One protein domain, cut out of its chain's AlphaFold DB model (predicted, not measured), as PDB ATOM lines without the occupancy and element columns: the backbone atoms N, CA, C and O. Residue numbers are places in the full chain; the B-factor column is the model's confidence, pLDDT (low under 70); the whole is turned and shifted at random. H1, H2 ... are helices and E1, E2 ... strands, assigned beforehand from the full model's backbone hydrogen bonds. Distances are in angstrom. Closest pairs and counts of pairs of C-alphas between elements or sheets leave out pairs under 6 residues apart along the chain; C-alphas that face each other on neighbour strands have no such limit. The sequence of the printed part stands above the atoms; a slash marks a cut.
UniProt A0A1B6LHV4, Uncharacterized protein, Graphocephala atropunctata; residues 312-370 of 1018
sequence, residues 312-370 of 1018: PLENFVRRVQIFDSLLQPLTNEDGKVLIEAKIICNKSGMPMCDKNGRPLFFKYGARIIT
ATOM      1  N   PRO A 312     607.898 376.501 485.957       49.16
ATOM      2  CA  PRO A 312     608.995 376.269 485.017       49.16
ATOM      3  C   PRO A 312     610.358 375.932 485.646       49.16
ATOM      4  O   PRO A 312     610.788 376.466 486.666       49.16
ATOM      5  N   LEU A 313     611.062 375.040 484.953       45.19
ATOM      6  CA  LEU A 313     612.208 374.262 485.424       45.19
ATOM      7  C   LEU A 313     613.514 375.053 485.673       45.19
ATOM      8  O   LEU A 313     614.359 374.596 486.442       45.19
ATOM      9  N   GLU A 314     613.715 376.223 485.058       40.84
ATOM     10  CA  GLU A 314     615.022 376.917 485.071       40.84
ATOM     11  C   GLU A 314     615.528 377.295 486.472       40.84
ATOM     12  O   GLU A 314     616.737 377.291 486.711       40.84
ATOM     13  N   ASN A 315     614.624 377.570 487.418       43.00
ATOM     14  CA  ASN A 315     614.982 377.799 488.823       43.00
ATOM     15  C   ASN A 315     615.057 376.502 489.645       43.00
ATOM     16  O   ASN A 315     615.714 376.486 490.683       43.00
ATOM     17  N   PHE A 316     614.426 375.416 489.187       51.16
ATOM     18  CA  PHE A 316     614.413 374.123 489.879       51.16
ATOM     19  C   PHE A 316     615.786 373.441 489.815       51.16
ATOM     20  O   PHE A 316     616.258 372.901 490.810       51.16
ATOM     21  N   VAL A 317     616.474 373.536 488.670       49.53
ATOM     22  CA  VAL A 317     617.860 373.055 488.544       49.53
ATOM     23  C   VAL A 317     618.796 373.847 489.467       49.53
ATOM     24  O   VAL A 317     619.639 373.253 490.118       49.53
ATOM     25  N   ARG A 318     618.605 375.167 489.612       48.62
ATOM     26  CA  ARG A 318     619.500 376.087 490.353       48.62
ATOM     27  C   ARG A 318     619.456 375.999 491.892       48.62
ATOM     28  O   ARG A 318     619.945 376.927 492.535       48.62
ATOM     29  N   ARG A 319     618.824 374.975 492.489       63.81
ATOM     30  CA  ARG A 319     618.777 374.750 493.959       63.81
ATOM     31  C   ARG A 319     618.656 373.283 494.397       63.81
ATOM     32  O   ARG A 319     618.447 373.028 495.580       63.81
ATOM     33  N   VAL A 320     618.726 372.315 493.481       79.44
ATOM     34  CA  VAL A 320     618.470 370.903 493.810       79.44
ATOM     35  C   VAL A 320     619.691 370.046 493.509       79.44
ATOM     36  O   VAL A 320     620.164 369.983 492.373       79.44
ATOM     37  N   GLN A 321     620.172 369.343 494.535       93.50
ATOM     38  CA  GLN A 321     621.251 368.378 494.383       93.50
ATOM     39  C   GLN A 321     620.722 367.084 493.739       93.50
ATOM     40  O   GLN A 321     619.910 366.359 494.327       93.50
ATOM     41  N   ILE A 322     621.173 366.842 492.510       95.00
ATOM     42  CA  ILE A 322     620.864 365.694 491.658       95.00
ATOM     43  C   ILE A 322     622.034 364.716 491.747       95.00
ATOM     44  O   ILE A 322     623.193 365.127 491.764       95.00
ATOM     45  N   PHE A 323     621.720 363.428 491.772       95.69
ATOM     46  CA  PHE A 323     622.654 362.317 491.891       95.69
ATOM     47  C   PHE A 323     622.473 361.335 490.729       95.69
ATOM     48  O   PHE A 323     621.384 361.232 490.153       95.69
ATOM     49  N   ASP A 324     623.536 360.613 490.390       96.81
ATOM     50  CA  ASP A 324     623.481 359.475 489.471       96.81
ATOM     51  C   ASP A 324     622.971 358.199 490.180       96.81
ATOM     52  O   ASP A 324     622.620 358.205 491.364       96.81
ATOM     53  N   SER A 325     622.945 357.072 489.465       95.12
ATOM     54  CA  SER A 325     622.544 355.780 490.038       95.12
ATOM     55  C   SER A 325     623.583 355.136 490.969       95.12
ATOM     56  O   SER A 325     623.343 354.032 491.450       95.12
ATOM     57  N   LEU A 326     624.745 355.761 491.171       94.06
ATOM     58  CA  LEU A 326     625.797 355.353 492.107       94.06
ATOM     59  C   LEU A 326     625.842 356.272 493.341       94.06
ATOM     60  O   LEU A 326     626.764 356.168 494.147       94.06
ATOM     61  N   LEU A 327     624.849 357.161 493.494       92.56
ATOM     62  CA  LEU A 327     624.776 358.191 494.535       92.56
ATOM     63  C   LEU A 327     625.950 359.189 494.493       92.56
ATOM     64  O   LEU A 327     626.275 359.818 495.501       92.56
ATOM     65  N   GLN A 328     626.551 359.394 493.317       95.00
ATOM     66  CA  GLN A 328     627.498 360.480 493.075       95.00
ATOM     67  C   GLN A 328     626.726 361.762 492.718       95.00
ATOM     68  O   GLN A 328     625.844 361.717 491.853       95.00
ATOM     69  N   PRO A 329     627.010 362.912 493.356       95.75
ATOM     70  CA  PRO A 329     626.355 364.168 493.015       95.75
ATOM     71  C   PRO A 329     626.766 364.619 491.608       95.75
ATOM     72  O   PRO A 329     627.947 364.728 491.292       95.75
ATOM     73  N   LEU A 330     625.777 364.911 490.766       95.44
ATOM     74  CA  LEU A 330     625.947 365.489 489.428       95.44
ATOM     75  C   LEU A 330     625.778 367.017 489.442       95.44
ATOM     76  O   LEU A 330     626.248 367.717 488.543       95.44
ATOM     77  N   THR A 331     625.135 367.550 490.479       95.12
ATOM     78  CA  THR A 331     625.099 368.981 490.788       95.12
ATOM     79  C   THR A 331     625.660 369.242 492.190       95.12
ATOM     80  O   THR A 331     625.694 368.347 493.040       95.12
ATOM     81  N   ASN A 332     626.137 370.463 492.445       92.81
ATOM     82  CA  ASN A 332     626.538 370.892 493.787       92.81
ATOM     83  C   ASN A 332     625.303 371.168 494.678       92.81
ATOM     84  O   ASN A 332     624.163 370.943 494.269       92.81
ATOM     85  N   GLU A 333     625.507 371.655 495.906       90.31
ATOM     86  CA  GLU A 333     624.384 371.961 496.809       90.31
ATOM     87  C   GLU A 333     623.490 373.111 496.294       90.31
ATOM     88  O   GLU A 333     622.282 373.079 496.512       90.31
ATOM     89  N   ASP A 334     624.040 374.041 495.502       83.56
ATOM     90  CA  ASP A 334     623.292 375.067 494.753       83.56
ATOM     91  C   ASP A 334     622.679 374.537 493.439       83.56
ATOM     92  O   ASP A 334     622.261 375.313 492.580       83.56
ATOM     93  N   GLY A 335     622.680 373.224 493.200       84.19
ATOM     94  CA  GLY A 335     622.153 372.625 491.972       84.19
ATOM     95  C   GLY A 335     622.908 372.987 490.679       84.19
ATOM     96  O   GLY A 335     622.510 372.589 489.583       84.19
ATOM     97  N   LYS A 336     624.047 373.682 490.770       88.56
ATOM     98  CA  LYS A 336     624.934 373.950 489.633       88.56
ATOM     99  C   LYS A 336     625.603 372.645 489.198       88.56
ATOM    100  O   LYS A 336     626.215 371.958 490.014       88.56
ATOM    101  N   VAL A 337     625.492 372.308 487.914       91.00
ATOM    102  CA  VAL A 337     626.097 371.101 487.323       91.00
ATOM    103  C   VAL A 337     627.610 371.101 487.556       91.00
ATOM    104  O   VAL A 337     628.279 372.101 487.285       91.00
ATOM    105  N   LEU A 338     628.142 369.993 488.080       92.50
ATOM    106  CA  LEU A 338     629.585 369.813 488.243       92.50
ATOM    107  C   LEU A 338     630.232 369.623 486.864       92.50
ATOM    108  O   LEU A 338     629.648 369.000 485.984       92.50
ATOM    109  N   ILE A 339     631.443 370.145 486.658       79.56
ATOM    110  CA  ILE A 339     632.056 370.258 485.316       79.56
ATOM    111  C   ILE A 339     632.211 368.893 484.609       79.56
ATOM    112  O   ILE A 339     632.091 368.802 483.389       79.56
ATOM    113  N   GLU A 340     632.404 367.816 485.370       81.31
ATOM    114  CA  GLU A 340     632.550 366.438 484.871       81.31
ATOM    115  C   GLU A 340     631.206 365.690 484.711       81.31
ATOM    116  O   GLU A 340     631.115 364.635 484.062       81.31
ATOM    117  N   ALA A 341     630.139 366.241 485.292       78.88
ATOM    118  CA  ALA A 341     628.805 365.668 485.337       78.88
ATOM    119  C   ALA A 341     628.002 366.036 484.084       78.88
ATOM    120  O   ALA A 341     627.122 366.895 484.090       78.88
ATOM    121  N   LYS A 342     628.273 365.335 482.980       90.38
ATOM    122  CA  LYS A 342     627.403 365.363 481.795       90.38
ATOM    123  C   LYS A 342     626.026 364.769 482.137       90.38
ATOM    124  O   LYS A 342     625.833 363.557 482.072       90.38
ATOM    125  N   ILE A 343     625.082 365.635 482.498       94.50
ATOM    126  CA  ILE A 343     623.650 365.334 482.589       94.50
ATOM    127  C   ILE A 343     623.048 365.477 481.187       94.50
ATOM    128  O   ILE A 343     623.285 366.479 480.511       94.50
ATOM    129  N   ILE A 344     622.267 364.494 480.740       93.19
ATOM    130  CA  ILE A 344     621.501 364.594 479.495       93.19
ATOM    131  C   ILE A 344     620.170 365.269 479.822       93.19
ATOM    132  O   ILE A 344     619.406 364.765 480.643       93.19
ATOM    133  N   CYS A 345     619.870 366.389 479.165       91.69
ATOM    134  CA  CYS A 345     618.589 367.084 479.291       91.69
ATOM    135  C   CYS A 345     617.739 366.951 478.021       91.69
ATOM    136  O   CYS A 345     618.265 366.836 476.914       91.69
ATOM    137  N   ASN A 346     616.413 367.006 478.171       84.81
ATOM    138  CA  ASN A 346     615.496 367.121 477.036       84.81
ATOM    139  C   ASN A 346     615.475 368.561 476.460       84.81
ATOM    140  O   ASN A 346     616.115 369.476 476.981       84.81
ATOM    141  N   LYS A 347     614.667 368.792 475.414       76.88
ATOM    142  CA  LYS A 347     614.504 370.114 474.769       76.88
ATOM    143  C   LYS A 347     613.948 371.223 475.684       76.88
ATOM    144  O   LYS A 347     614.064 372.387 475.325       76.88
ATOM    145  N   SER A 348     613.361 370.889 476.837       66.06
ATOM    146  CA  SER A 348     612.894 371.846 477.853       66.06
ATOM    147  C   SER A 348     613.845 371.945 479.056       66.06
ATOM    148  O   SER A 348     613.424 372.342 480.142       66.06
ATOM    149  N   GLY A 349     615.106 371.519 478.901       77.50
ATOM    150  CA  GLY A 349     616.134 371.549 479.945       77.50
ATOM    151  C   GLY A 349     615.986 370.485 481.039       77.50
ATOM    152  O   GLY A 349     616.804 370.453 481.957       77.50
ATOM    153  N   MET A 350     614.980 369.606 480.964       79.12
ATOM    154  CA  MET A 350     614.672 368.642 482.022       79.12
ATOM    155  C   MET A 350     615.707 367.515 482.059       79.12
ATOM    156  O   MET A 350     615.889 366.855 481.031       79.12
ATOM    157  N   PRO A 351     616.362 367.269 483.208       86.25
ATOM    158  CA  PRO A 351     617.411 366.267 483.326       86.25
ATOM    159  C   PRO A 351     616.809 364.856 483.227       86.25
ATOM    160  O   PRO A 351     616.035 364.427 484.080       86.25
ATOM    161  N   MET A 352     617.141 364.161 482.140       91.94
ATOM    162  CA  MET A 352     616.600 362.861 481.734       91.94
ATOM    163  C   MET A 352     617.331 361.699 482.403       91.94
ATOM    164  O   MET A 352     616.710 360.800 482.970       91.94
ATOM    165  N   CYS A 353     618.654 361.714 482.270       95.44
ATOM    166  CA  CYS A 353     619.569 360.634 482.606       95.44
ATOM    167  C   CYS A 353     621.000 361.177 482.740       95.44
ATOM    168  O   CYS A 353     621.285 362.324 482.377       95.44
ATOM    169  N   ASP A 354     621.911 360.365 483.270       95.56
ATOM    170  CA  ASP A 354     623.343 360.657 483.204       95.56
ATOM    171  C   ASP A 354     623.899 360.427 481.780       95.56
ATOM    172  O   ASP A 354     623.212 359.936 480.881       95.56
ATOM    173  N   LYS A 355     625.188 360.725 481.579       93.56
ATOM    174  CA  LYS A 355     625.938 360.450 480.337       93.56
ATOM    175  C   LYS A 355     625.916 358.993 479.855       93.56
ATOM    176  O   LYS A 355     626.284 358.743 478.712       93.56
ATOM    177  N   ASN A 356     625.518 358.052 480.710       93.75
ATOM    178  CA  ASN A 356     625.450 356.618 480.443       93.75
ATOM    179  C   ASN A 356     623.998 356.135 480.216       93.75
ATOM    180  O   ASN A 356     623.767 354.932 480.112       93.75
ATOM    181  N   GLY A 357     623.011 357.042 480.178       93.75
ATOM    182  CA  GLY A 357     621.588 356.711 480.048       93.75
ATOM    183  C   GLY A 357     620.923 356.212 481.339       93.75
ATOM    184  O   GLY A 357     619.776 355.767 481.304       93.75
ATOM    185  N   ARG A 358     621.609 356.281 482.485       95.06
ATOM    186  CA  ARG A 358     621.115 355.805 483.784       95.06
ATOM    187  C   ARG A 358     620.155 356.820 484.415       95.06
ATOM    188  O   ARG A 358     620.319 358.024 484.204       95.06
ATOM    189  N   PRO A 359     619.158 356.369 485.198       94.31
ATOM    190  CA  PRO A 359     618.223 357.269 485.862       94.31
ATOM    191  C   PRO A 359     618.918 358.161 486.893       94.31
ATOM    192  O   PRO A 359     619.899 357.765 487.522       94.31
ATOM    193  N   LEU A 360     618.354 359.351 487.075       96.00
ATOM    194  CA  LEU A 360     618.802 360.346 488.046       96.00
ATOM    195  C   LEU A 360     617.973 360.274 489.324       96.00
ATOM    196  O   LEU A 360     616.819 359.836 489.302       96.00
ATOM    197  N   PHE A 361     618.541 360.757 490.424       94.56
ATOM    198  CA  PHE A 361     617.929 360.738 491.750       94.56
ATOM    199  C   PHE A 361     618.083 362.093 492.448       94.56
ATOM    200  O   PHE A 361     619.033 362.832 492.198       94.56
ATOM    201  N   PHE A 362     617.157 362.434 493.340       93.88
ATOM    202  CA  PHE A 362     617.308 363.561 494.262       93.88
ATOM    203  C   PHE A 362     618.095 363.150 495.520       93.88
ATOM    204  O   PHE A 362     618.175 361.965 495.841       93.88
ATOM    205  N   LYS A 363     618.596 364.125 496.296       86.88
ATOM    206  CA  LYS A 363     619.326 363.921 497.577       86.88
ATOM    207  C   LYS A 363     618.643 362.983 498.590       86.88
ATOM    208  O   LYS A 363     619.311 362.425 499.452       86.88
ATOM    209  N   TYR A 364     617.326 362.807 498.488       83.50
ATOM    210  CA  TYR A 364     616.501 361.930 499.327       83.50
ATOM    211  C   TYR A 364     616.133 360.588 498.653       83.50
ATOM    212  O   TYR A 364     615.167 359.940 499.041       83.50
ATOM    213  N   GLY A 365     616.875 360.166 497.622       75.38
ATOM    214  CA  GLY A 365     616.755 358.844 496.987       75.38
ATOM    215  C   GLY A 365     615.574 358.665 496.025       75.38
ATOM    216  O   GLY A 365     615.461 357.619 495.389       75.38
ATOM    217  N   ALA A 366     614.700 359.662 495.865       80.44
ATOM    218  CA  ALA A 366     613.618 359.592 494.886       80.44
ATOM    219  C   ALA A 366     614.154 359.743 493.454       80.44
ATOM    220  O   ALA A 366     614.868 360.698 493.144       80.44
ATOM    221  N   ARG A 367     613.781 358.808 492.574       88.25
ATOM    222  CA  ARG A 367     614.112 358.835 491.144       88.25
ATOM    223  C   ARG A 367     613.432 360.017 490.448       88.25
ATOM    224  O   ARG A 367     612.230 360.220 490.610       88.25
ATOM    225  N   ILE A 368     614.170 360.737 489.607       90.19
ATOM    226  CA  ILE A 368     613.606 361.726 488.686       90.19
ATOM    227  C   ILE A 368     612.857 360.958 487.588       90.19
ATOM    228  O   ILE A 368     613.462 360.263 486.770       90.19
ATOM    229  N   ILE A 369     611.526 361.030 487.611       75.69
ATOM    230  CA  ILE A 369     610.665 360.394 486.610       75.69
ATOM    231  C   ILE A 369     610.517 361.355 485.432       75.69
ATOM    232  O   ILE A 369     609.889 362.406 485.553       75.69
ATOM    233  N   THR A 370     611.077 360.975 484.290       61.44
ATOM    234  CA  THR A 370     610.945 361.692 483.020       61.44
ATOM    235  C   THR A 370     610.165 360.842 482.009       61.44
ATOM    236  O   THR A 370     610.253 359.610 482.056       61.44
TER     237      THR A 370
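AT A GLANCE: This is residues 312 to 370 of the 1018 residues of an uncharacterized protein of Graphocephala atropunctata (UniProt A0A1B6LHV4). There is little regular structure here: a small rounded body of loops, with a two-strand hairpin, E1 and E2, at one side and one short helix, H1, near the first printed residue. The printed part has 59 residues, ordered H1, E1, E2; the sheet is antiparallel and the class mixed, helices and strands, with only 11 residues in named elements. It is compact, radius of gyration of the C-alphas 10.1 A, and spans 27 by 23 by 23 A.

HOW THE PARTS SIT: E1, residues 343 to 345, and E2, residues 351 to 354, form an antiparallel hairpin at 145 degrees, with N 344 and O 353 2.9 A apart, within hydrogen-bond range. H1, residues 314 to 317, is apart from E2 and too short for any O i to N i+4 pair; its one O i to N i+3 pair is not within range.

IN THESE COORDINATES: E2 measures 8.2 A, E1 6.3 A and H1 5.9 A. C-alpha 314 begins H1 at (615.022, 376.917, 485.071); C-alpha 354 ends E2 at (623.343, 360.657, 483.204).

THE WHOLE: The C-alphas of Pro 312 and Leu 326 are farthest apart, 27.7 A. The printed part has no cut. The link from H1 to E1 is long, 25 residues. pLDDT is under 70 at residues 312 to 319, 348 and 370.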